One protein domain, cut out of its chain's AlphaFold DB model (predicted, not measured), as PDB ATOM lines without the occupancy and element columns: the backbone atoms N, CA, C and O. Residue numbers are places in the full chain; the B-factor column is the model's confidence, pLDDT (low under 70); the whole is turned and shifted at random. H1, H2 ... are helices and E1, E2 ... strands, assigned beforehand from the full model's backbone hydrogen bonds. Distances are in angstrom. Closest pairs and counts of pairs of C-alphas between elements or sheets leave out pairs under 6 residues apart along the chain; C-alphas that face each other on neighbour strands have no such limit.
ATOM      1  N   ASN A  14     -16.327 -14.753 -16.346       96.75
ATOM      2  CA  ASN A  14     -16.736 -14.154 -17.605       96.75
ATOM      3  C   ASN A  14     -15.577 -14.273 -18.601       96.75
ATOM      4  O   ASN A  14     -14.399 -14.369 -18.236       96.75
ATOM      5  N   VAL A  15     -15.950 -14.359 -19.872       95.94
ATOM      6  CA  VAL A  15     -15.025 -14.563 -20.979       95.94
ATOM      7  C   VAL A  15     -15.460 -13.654 -22.119       95.94
ATOM      8  O   VAL A  15     -16.632 -13.653 -22.506       95.94
ATOM      9  N   ASN A  16     -14.516 -12.890 -22.661       95.88
ATOM     10  CA  ASN A  16     -14.779 -11.969 -23.758       95.88
ATOM     11  C   ASN A  16     -14.877 -12.703 -25.116       95.88
ATOM     12  O   ASN A  16     -14.659 -13.912 -25.231       95.88
ATOM     13  N   ALA A  17     -15.181 -11.964 -26.188       94.06
ATOM     14  CA  ALA A  17     -15.320 -12.531 -27.535       94.06
ATOM     15  C   ALA A  17     -14.026 -13.170 -28.092       94.06
ATOM     16  O   ALA A  17     -14.099 -14.000 -29.001       94.06
ATOM     17  N   ASN A  18     -12.861 -12.823 -27.535       95.06
ATOM     18  CA  ASN A  18     -11.559 -13.389 -27.892       95.06
ATOM     19  C   ASN A  18     -11.202 -14.635 -27.070       95.06
ATOM     20  O   ASN A  18     -10.093 -15.141 -27.211       95.06
ATOM     21  N   TRP A  19     -12.116 -15.149 -26.239       94.56
ATOM     22  CA  TRP A  19     -11.877 -16.271 -25.322       94.56
ATOM     23  C   TRP A  19     -10.867 -15.976 -24.204       94.56
ATOM     24  O   TRP A  19     -10.298 -16.905 -23.619       94.56
ATOM     25  N   GLU A  20     -10.686 -14.696 -23.880       97.38
ATOM     26  CA  GLU A  20      -9.883 -14.234 -22.750       97.38
ATOM     27  C   GLU A  20     -10.771 -14.024 -21.525       97.38
ATOM     28  O   GLU A  20     -11.908 -13.557 -21.635       97.38
ATOM     29  N   ILE A  21     -10.247 -14.371 -20.357       97.50
ATOM     30  CA  ILE A  21     -10.945 -14.229 -19.082       97.50
ATOM     31  C   ILE A  21     -10.917 -12.752 -18.662       97.50
ATOM     32  O   ILE A  21      -9.838 -12.175 -18.522       97.50
ATOM     33  N   ASP A  22     -12.079 -12.138 -18.443       97.56
ATOM     34  CA  ASP A  22     -12.213 -10.740 -17.991       97.56
ATOM     35  C   ASP A  22     -12.692 -10.622 -16.533       97.56
ATOM     36  O   ASP A  22     -12.532  -9.569 -15.917       97.56
ATOM     37  N   PHE A  23     -13.218 -11.705 -15.957       97.56
ATOM     38  CA  PHE A  23     -13.595 -11.793 -14.548       97.56
ATOM     39  C   PHE A  23     -13.559 -13.239 -14.051       97.56
ATOM     40  O   PHE A  23     -13.952 -14.156 -14.773       97.56
ATOM     41  N   VAL A  24     -13.163 -13.434 -12.791       96.94
ATOM     42  CA  VAL A  24     -13.273 -14.700 -12.049       96.94
ATOM     43  C   VAL A  24     -13.649 -14.380 -10.606       96.94
ATOM     44  O   VAL A  24     -13.056 -13.486 -10.006       96.94
ATOM     45  N   ASN A  25     -14.615 -15.095 -10.025       96.25
ATOM     46  CA  ASN A  25     -14.953 -14.895  -8.615       96.25
ATOM     47  C   ASN A  25     -13.939 -15.557  -7.662       96.25
ATOM     48  O   ASN A  25     -13.217 -16.489  -8.018       96.25
ATOM     49  N   GLU A  26     -13.923 -15.092  -6.411       93.94
ATOM     50  CA  GLU A  26     -12.954 -15.512  -5.390       93.94
ATOM     51  C   GLU A  26     -12.979 -17.025  -5.108       93.94
ATOM     52  O   GLU A  26     -11.923 -17.656  -5.048       93.94
ATOM     53  N   ASP A  27     -14.165 -17.639  -5.012       92.94
ATOM     54  CA  ASP A  27     -14.300 -19.087  -4.789       92.94
ATOM     55  C   ASP A  27     -13.581 -19.903  -5.866       92.94
ATOM     56  O   ASP A  27     -12.947 -20.922  -5.582       92.94
ATOM     57  N   TYR A  28     -13.672 -19.445  -7.113       93.44
ATOM     58  CA  TYR A  28     -13.094 -20.145  -8.244       93.44
ATOM     59  C   TYR A  28     -11.583 -19.934  -8.325       93.44
ATOM     60  O   TYR A  28     -10.856 -20.903  -8.534       93.44
ATOM     61  N   LEU A  29     -11.092 -18.720  -8.052       92.69
ATOM     62  CA  LEU A  29      -9.656 -18.447  -7.910       92.69
ATOM     63  C   LEU A  29      -9.022 -19.328  -6.827       92.69
ATOM     64  O   LEU A  29      -8.024 -20.006  -7.083       92.69
ATOM     65  N   ASN A  30      -9.652 -19.387  -5.652       90.88
ATOM     66  CA  ASN A  30      -9.202 -20.201  -4.525       90.88
ATOM     67  C   ASN A  30      -9.179 -21.694  -4.870       90.88
ATOM     68  O   ASN A  30      -8.235 -22.404  -4.522       90.88
ATOM     69  N   TRP A  31     -10.199 -22.178  -5.582       90.06
ATOM     70  CA  TRP A  31     -10.257 -23.568  -6.023       90.06
ATOM     71  C   TRP A  31      -9.208 -23.891  -7.099       90.06
ATOM     72  O   TRP A  31      -8.600 -24.965  -7.055       90.06
ATOM     73  N   LEU A  32      -8.980 -22.976  -8.048       91.50
ATOM     74  CA  LEU A  32      -8.014 -23.131  -9.138       91.50
ATOM     75  C   LEU A  32      -6.555 -22.978  -8.667       91.50
ATOM     76  O   LEU A  32      -5.655 -23.563  -9.278       91.50
ATOM     77  N   GLY A  33      -6.315 -22.218  -7.597       91.12
ATOM     78  CA  GLY A  33      -4.983 -21.942  -7.051       91.12
ATOM     79  C   GLY A  33      -4.185 -20.891  -7.833       91.12
ATOM     80  O   GLY A  33      -2.954 -20.914  -7.784       91.12
ATOM     81  N   TYR A  34      -4.864 -20.011  -8.572       90.75
ATOM     82  CA  TYR A  34      -4.255 -18.878  -9.281       90.75
ATOM     83  C   TYR A  34      -4.576 -17.564  -8.575       90.75
ATOM     84  O   TYR A  34      -5.630 -17.420  -7.956       90.75
ATOM     85  N   HIS A  35      -3.692 -16.584  -8.736       91.62
ATOM     86  CA  HIS A  35      -4.033 -15.194  -8.479       91.62
ATOM     87  C   HIS A  35      -4.800 -14.600  -9.667       91.62
ATOM     88  O   HIS A  35      -4.628 -15.015 -10.813       91.62
ATOM     89  N   GLU A  36      -5.637 -13.598  -9.402       92.69
ATOM     90  CA  GLU A  36      -6.446 -12.919 -10.422       92.69
ATOM     91  C   GLU A  36      -5.591 -12.397 -11.589       92.69
ATOM     92  O   GLU A  36      -5.896 -12.652 -12.752       92.69
ATOM     93  N   ASN A  37      -4.456 -11.762 -11.287       92.75
ATOM     94  CA  ASN A  37      -3.516 -11.241 -12.284       92.75
ATOM     95  C   ASN A  37      -2.836 -12.320 -13.150       92.75
ATOM     96  O   ASN A  37      -2.212 -11.980 -14.152       92.75
ATOM     97  N   GLU A  38      -2.927 -13.598 -12.778       92.19
ATOM     98  CA  GLU A  38      -2.438 -14.719 -13.587       92.19
ATOM     99  C   GLU A  38      -3.505 -15.234 -14.564       92.19
ATOM    100  O   GLU A  38      -3.159 -15.893 -15.543       92.19
ATOM    101  N   LEU A  39      -4.791 -14.953 -14.324       93.88
ATOM    102  CA  LEU A  39      -5.893 -15.411 -15.177       93.88
ATOM    103  C   LEU A  39      -6.458 -14.309 -16.067       93.88
ATOM    104  O   LEU A  39      -6.759 -14.577 -17.229       93.88
ATOM    105  N   LEU A  40      -6.604 -13.089 -15.549       96.38
ATOM    106  CA  LEU A  40      -7.217 -12.005 -16.308       96.38
ATOM    107  C   LEU A  40      -6.392 -11.650 -17.549       96.38
ATOM    108  O   LEU A  40      -5.171 -11.515 -17.492       96.38
ATOM    109  N   GLY A  41      -7.079 -11.513 -18.682       96.38
ATOM    110  CA  GLY A  41      -6.478 -11.269 -19.993       96.38
ATOM    111  C   GLY A  41      -5.860 -12.506 -20.654       96.38
ATOM    112  O   GLY A  41      -5.475 -12.433 -21.818       96.38
ATOM    113  N   ASN A  42      -5.788 -13.651 -19.967       96.81
ATOM    114  CA  ASN A  42      -5.304 -14.894 -20.562       96.81
ATOM    115  C   ASN A  42      -6.434 -15.701 -21.208       96.81
ATOM    116  O   ASN A  42      -7.598 -15.644 -20.809       96.81
ATOM    117  N   GLN A  43      -6.061 -16.507 -22.201       95.75
ATOM    118  CA  GLN A  43      -6.957 -17.451 -22.867       95.75
ATOM    119  C   GLN A  43      -7.470 -18.514 -21.886       95.75
ATOM    120  O   GLN A  43      -6.689 -19.082 -21.122       95.75
ATOM    121  N   THR A  44      -8.758 -18.867 -21.976       93.50
ATOM    122  CA  THR A  44      -9.400 -19.917 -21.143       93.50
ATOM    123  C   THR A  44      -8.687 -21.278 -21.167       93.50
ATOM    124  O   THR A  44      -8.832 -22.093 -20.255       93.50
ATOM    125  N   ASP A  45      -7.864 -21.535 -22.184       91.44
ATOM    126  CA  ASP A  45      -6.991 -22.706 -22.310       91.44
ATOM    127  C   ASP A  45      -6.027 -22.882 -21.114       91.44
ATOM    128  O   ASP A  45      -5.620 -24.008 -20.812       91.44
ATOM    129  N   ILE A  46      -5.699 -21.804 -20.389       91.94
ATOM    130  CA  ILE A  46      -4.813 -21.830 -19.213       91.94
ATOM    131  C   ILE A  46      -5.334 -22.714 -18.072       91.94
ATOM    132  O   ILE A  46      -4.528 -23.321 -17.371       91.94
ATOM    133  N   ILE A  47      -6.653 -22.860 -17.921       91.94
ATOM    134  CA  ILE A  47      -7.286 -23.721 -16.906       91.94
ATOM    135  C   ILE A  47      -7.851 -25.013 -17.497       91.94
ATOM    136  O   ILE A  47      -8.348 -25.863 -16.765       91.94
ATOM    137  N   ARG A  48      -7.741 -25.238 -18.810       89.88
ATOM    138  CA  ARG A  48      -8.255 -26.457 -19.449       89.88
ATOM    139  C   ARG A  48      -7.385 -27.671 -19.119       89.88
ATOM    140  O   ARG A  48      -6.154 -27.608 -19.209       89.88
ATOM    141  N   ALA A  49      -8.015 -28.799 -18.787       88.75
ATOM    142  CA  ALA A  49      -7.297 -30.060 -18.628       88.75
ATOM    143  C   ALA A  49      -6.649 -30.510 -19.960       88.75
ATOM    144  O   ALA A  49      -7.256 -30.370 -21.024       88.75
ATOM    145  N   PRO A  50      -5.432 -31.084 -19.934       84.38
ATOM    146  CA  PRO A  50      -4.696 -31.457 -21.148       84.38
ATOM    147  C   PRO A  50      -5.368 -32.569 -21.968       84.38
ATOM    148  O   PRO A  50      -5.073 -32.724 -23.146       84.38
ATOM    149  N   ASN A  51      -6.270 -33.341 -21.361       85.75
ATOM    150  CA  ASN A  51      -7.023 -34.420 -22.002       85.75
ATOM    151  C   ASN A  51      -8.477 -34.036 -22.330       85.75
ATOM    152  O   ASN A  51      -9.299 -34.923 -22.574       85.75
ATOM    153  N   SER A  52      -8.816 -32.744 -22.312       84.75
ATOM    154  CA  SER A  52     -10.145 -32.281 -22.714       84.75
ATOM    155  C   SER A  52     -10.365 -32.524 -24.215       84.75
ATOM    156  O   SER A  52      -9.550 -32.067 -25.020       84.75
ATOM    157  N   PRO A  53     -11.444 -33.220 -24.622       90.25
ATOM    158  CA  PRO A  53     -11.706 -33.498 -26.032       90.25
ATOM    159  C   PRO A  53     -11.884 -32.215 -26.849       90.25
ATOM    160  O   PRO A  53     -12.638 -31.326 -26.452       90.25
ATOM    161  N   THR A  54     -11.270 -32.140 -28.032       89.44
ATOM    162  CA  THR A  54     -11.433 -30.992 -28.943       89.44
ATOM    163  C   THR A  54     -12.898 -30.768 -29.317       89.44
ATOM    164  O   THR A  54     -13.375 -29.636 -29.273       89.44
ATOM    165  N   SER A  55     -13.642 -31.848 -29.570       93.31
ATOM    166  CA  SER A  55     -15.067 -31.798 -29.923       93.31
ATOM    167  C   SER A  55     -15.941 -31.151 -28.841       93.31
ATOM    168  O   SER A  55     -16.927 -30.486 -29.155       93.31
ATOM    169  N   LEU A  56     -15.569 -31.293 -27.563       92.00
ATOM    170  CA  LEU A  56     -16.256 -30.635 -26.451       92.00
ATOM    171  C   LEU A  56     -16.080 -29.114 -26.529       92.00
ATOM    172  O   LEU A  56     -17.046 -28.364 -26.392       92.00
ATOM    173  N   MET A  57     -14.856 -28.657 -26.794       90.69
ATOM    174  CA  MET A  57     -14.558 -27.229 -26.913       90.69
ATOM    175  C   MET A  57     -15.176 -26.616 -28.167       90.69
ATOM    176  O   MET A  57     -15.685 -25.501 -28.108       90.69
ATOM    177  N   GLU A  58     -15.190 -27.343 -29.283       94.00
ATOM    178  CA  GLU A  58     -15.891 -26.932 -30.503       94.00
ATOM    179  C   GLU A  58     -17.394 -26.774 -30.257       94.00
ATOM    180  O   GLU A  58     -17.979 -25.766 -30.656       94.00
ATOM    181  N   MET A  59     -18.012 -27.712 -29.532       95.31
ATOM    182  CA  MET A  59     -19.415 -27.611 -29.136       95.31
ATOM    183  C   MET A  59     -19.671 -26.375 -28.268       95.31
ATOM    184  O   MET A  59     -20.633 -25.651 -28.529       95.31
ATOM    185  N   ILE A  60     -18.829 -26.113 -27.261       93.94
ATOM    186  CA  ILE A  60     -18.946 -24.919 -26.409       93.94
ATOM    187  C   ILE A  60     -18.831 -23.650 -27.261       93.94
ATOM    188  O   ILE A  60     -19.709 -22.794 -27.196       93.94
ATOM    189  N   ARG A  61     -17.818 -23.562 -28.131       92.88
ATOM    190  CA  ARG A  61     -17.607 -22.414 -29.029       92.88
ATOM    191  C   ARG A  61     -18.804 -22.166 -29.939       92.88
ATOM    192  O   ARG A  61     -19.303 -21.043 -30.003       92.88
ATOM    193  N   PHE A  62     -19.294 -23.212 -30.599       95.44
ATOM    194  CA  PHE A  62     -20.456 -23.123 -31.474       95.44
ATOM    195  C   PHE A  62     -21.693 -22.645 -30.708       95.44
ATOM    196  O   PHE A  62     -22.341 -21.689 -31.127       95.44
ATOM    197  N   ARG A  63     -22.002 -23.249 -29.555       96.50
ATOM    198  CA  ARG A  63     -23.179 -22.891 -28.749       96.50
ATOM    199  C   ARG A  63     -23.105 -21.459 -28.222       96.50
ATOM    200  O   ARG A  63     -24.092 -20.735 -28.352       96.50
ATOM    201  N   SER A  64     -21.942 -21.025 -27.735       93.44
ATOM    202  CA  SER A  64     -21.717 -19.639 -27.315       93.44
ATOM    203  C   SER A  64     -21.905 -18.650 -28.469       93.44
ATOM    204  O   SER A  64     -22.570 -17.635 -28.284       93.44
ATOM    205  N   SER A  65     -21.425 -18.968 -29.682       93.62
ATOM    206  CA  SER A  65     -21.581 -18.089 -30.859       93.62
ATOM    207  C   SER A  65     -23.033 -17.865 -31.295       93.62
ATOM    208  O   SER A  65     -23.336 -16.859 -31.930       93.62
ATOM    209  N   ILE A  66     -23.944 -18.768 -30.918       96.62
ATOM    210  CA  ILE A  66     -25.386 -18.658 -31.191       96.62
ATOM    211  C   ILE A  66     -26.197 -18.286 -29.938       96.62
ATOM    212  O   ILE A  66     -27.420 -18.449 -29.922       96.62
ATOM    213  N   GLY A  67     -25.530 -17.836 -28.867       95.00
ATOM    214  CA  GLY A  67     -26.170 -17.407 -27.620       95.00
ATOM    215  C   GLY A  67     -26.894 -18.528 -26.869       95.00
ATOM    216  O   GLY A  67     -27.928 -18.290 -26.244       95.00
TER     217      GLY A  67
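Overview. This is residues 14 to 67 of the 96 residues of the protein "PAS domain-containing protein" of Thiosulfativibrio zosterae (UniProt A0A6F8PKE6). The short strand E1 and three short helices, H1, H2 and H3, form a loose cluster, and the longest helix, H4, stands across a gap from them. Residues 14 to 15 fold back beside E1. The 54 printed residues, mostly helix by class, have one named strand and four named helices, in the order E1, H1, H2, H3, H4. The whole is only just compact, close to loose, with a radius of gyration of the C-alphas of 12.0 A, spanning 29 by 24 by 17 A.

Along the chain. E1, residues 21 to 24, begins at C-alpha 21 (-10.945, -14.229, -19.082) and is 7.4 A long. H1 is residues 26 to 32, 9.8 A; H2, 36 to 39, 5.4 A; H3, 44 to 47, 6.1 A. H4, residues 54 to 65, is 16.5 A and ends at C-alpha 65 (-21.581, -18.089, -30.859).

Arrangement. Residues 14 to 15 pair antiparallel with residues 21 to 23 of E1, which pairs with no named strand. E1 and H1 meet only through their link. H1 and H2 are close but not clearly touching, the closest C-alphas, Leu 29 and Glu 36, 6.9 A apart. H4 is apart from H3. In H1 and H4 every O i to N i+4 pair is within hydrogen-bond range; H2 and H3 are too short for one.

Size, cuts and confidence. The farthest C-alphas, Gly 33 and Ile 66, are 31.8 A apart. The printed part has no cut and no long link. Residues 49 to 56, of which 54 to 56 belong to H4, stand free. No printed residue is under 70 in pLDDT.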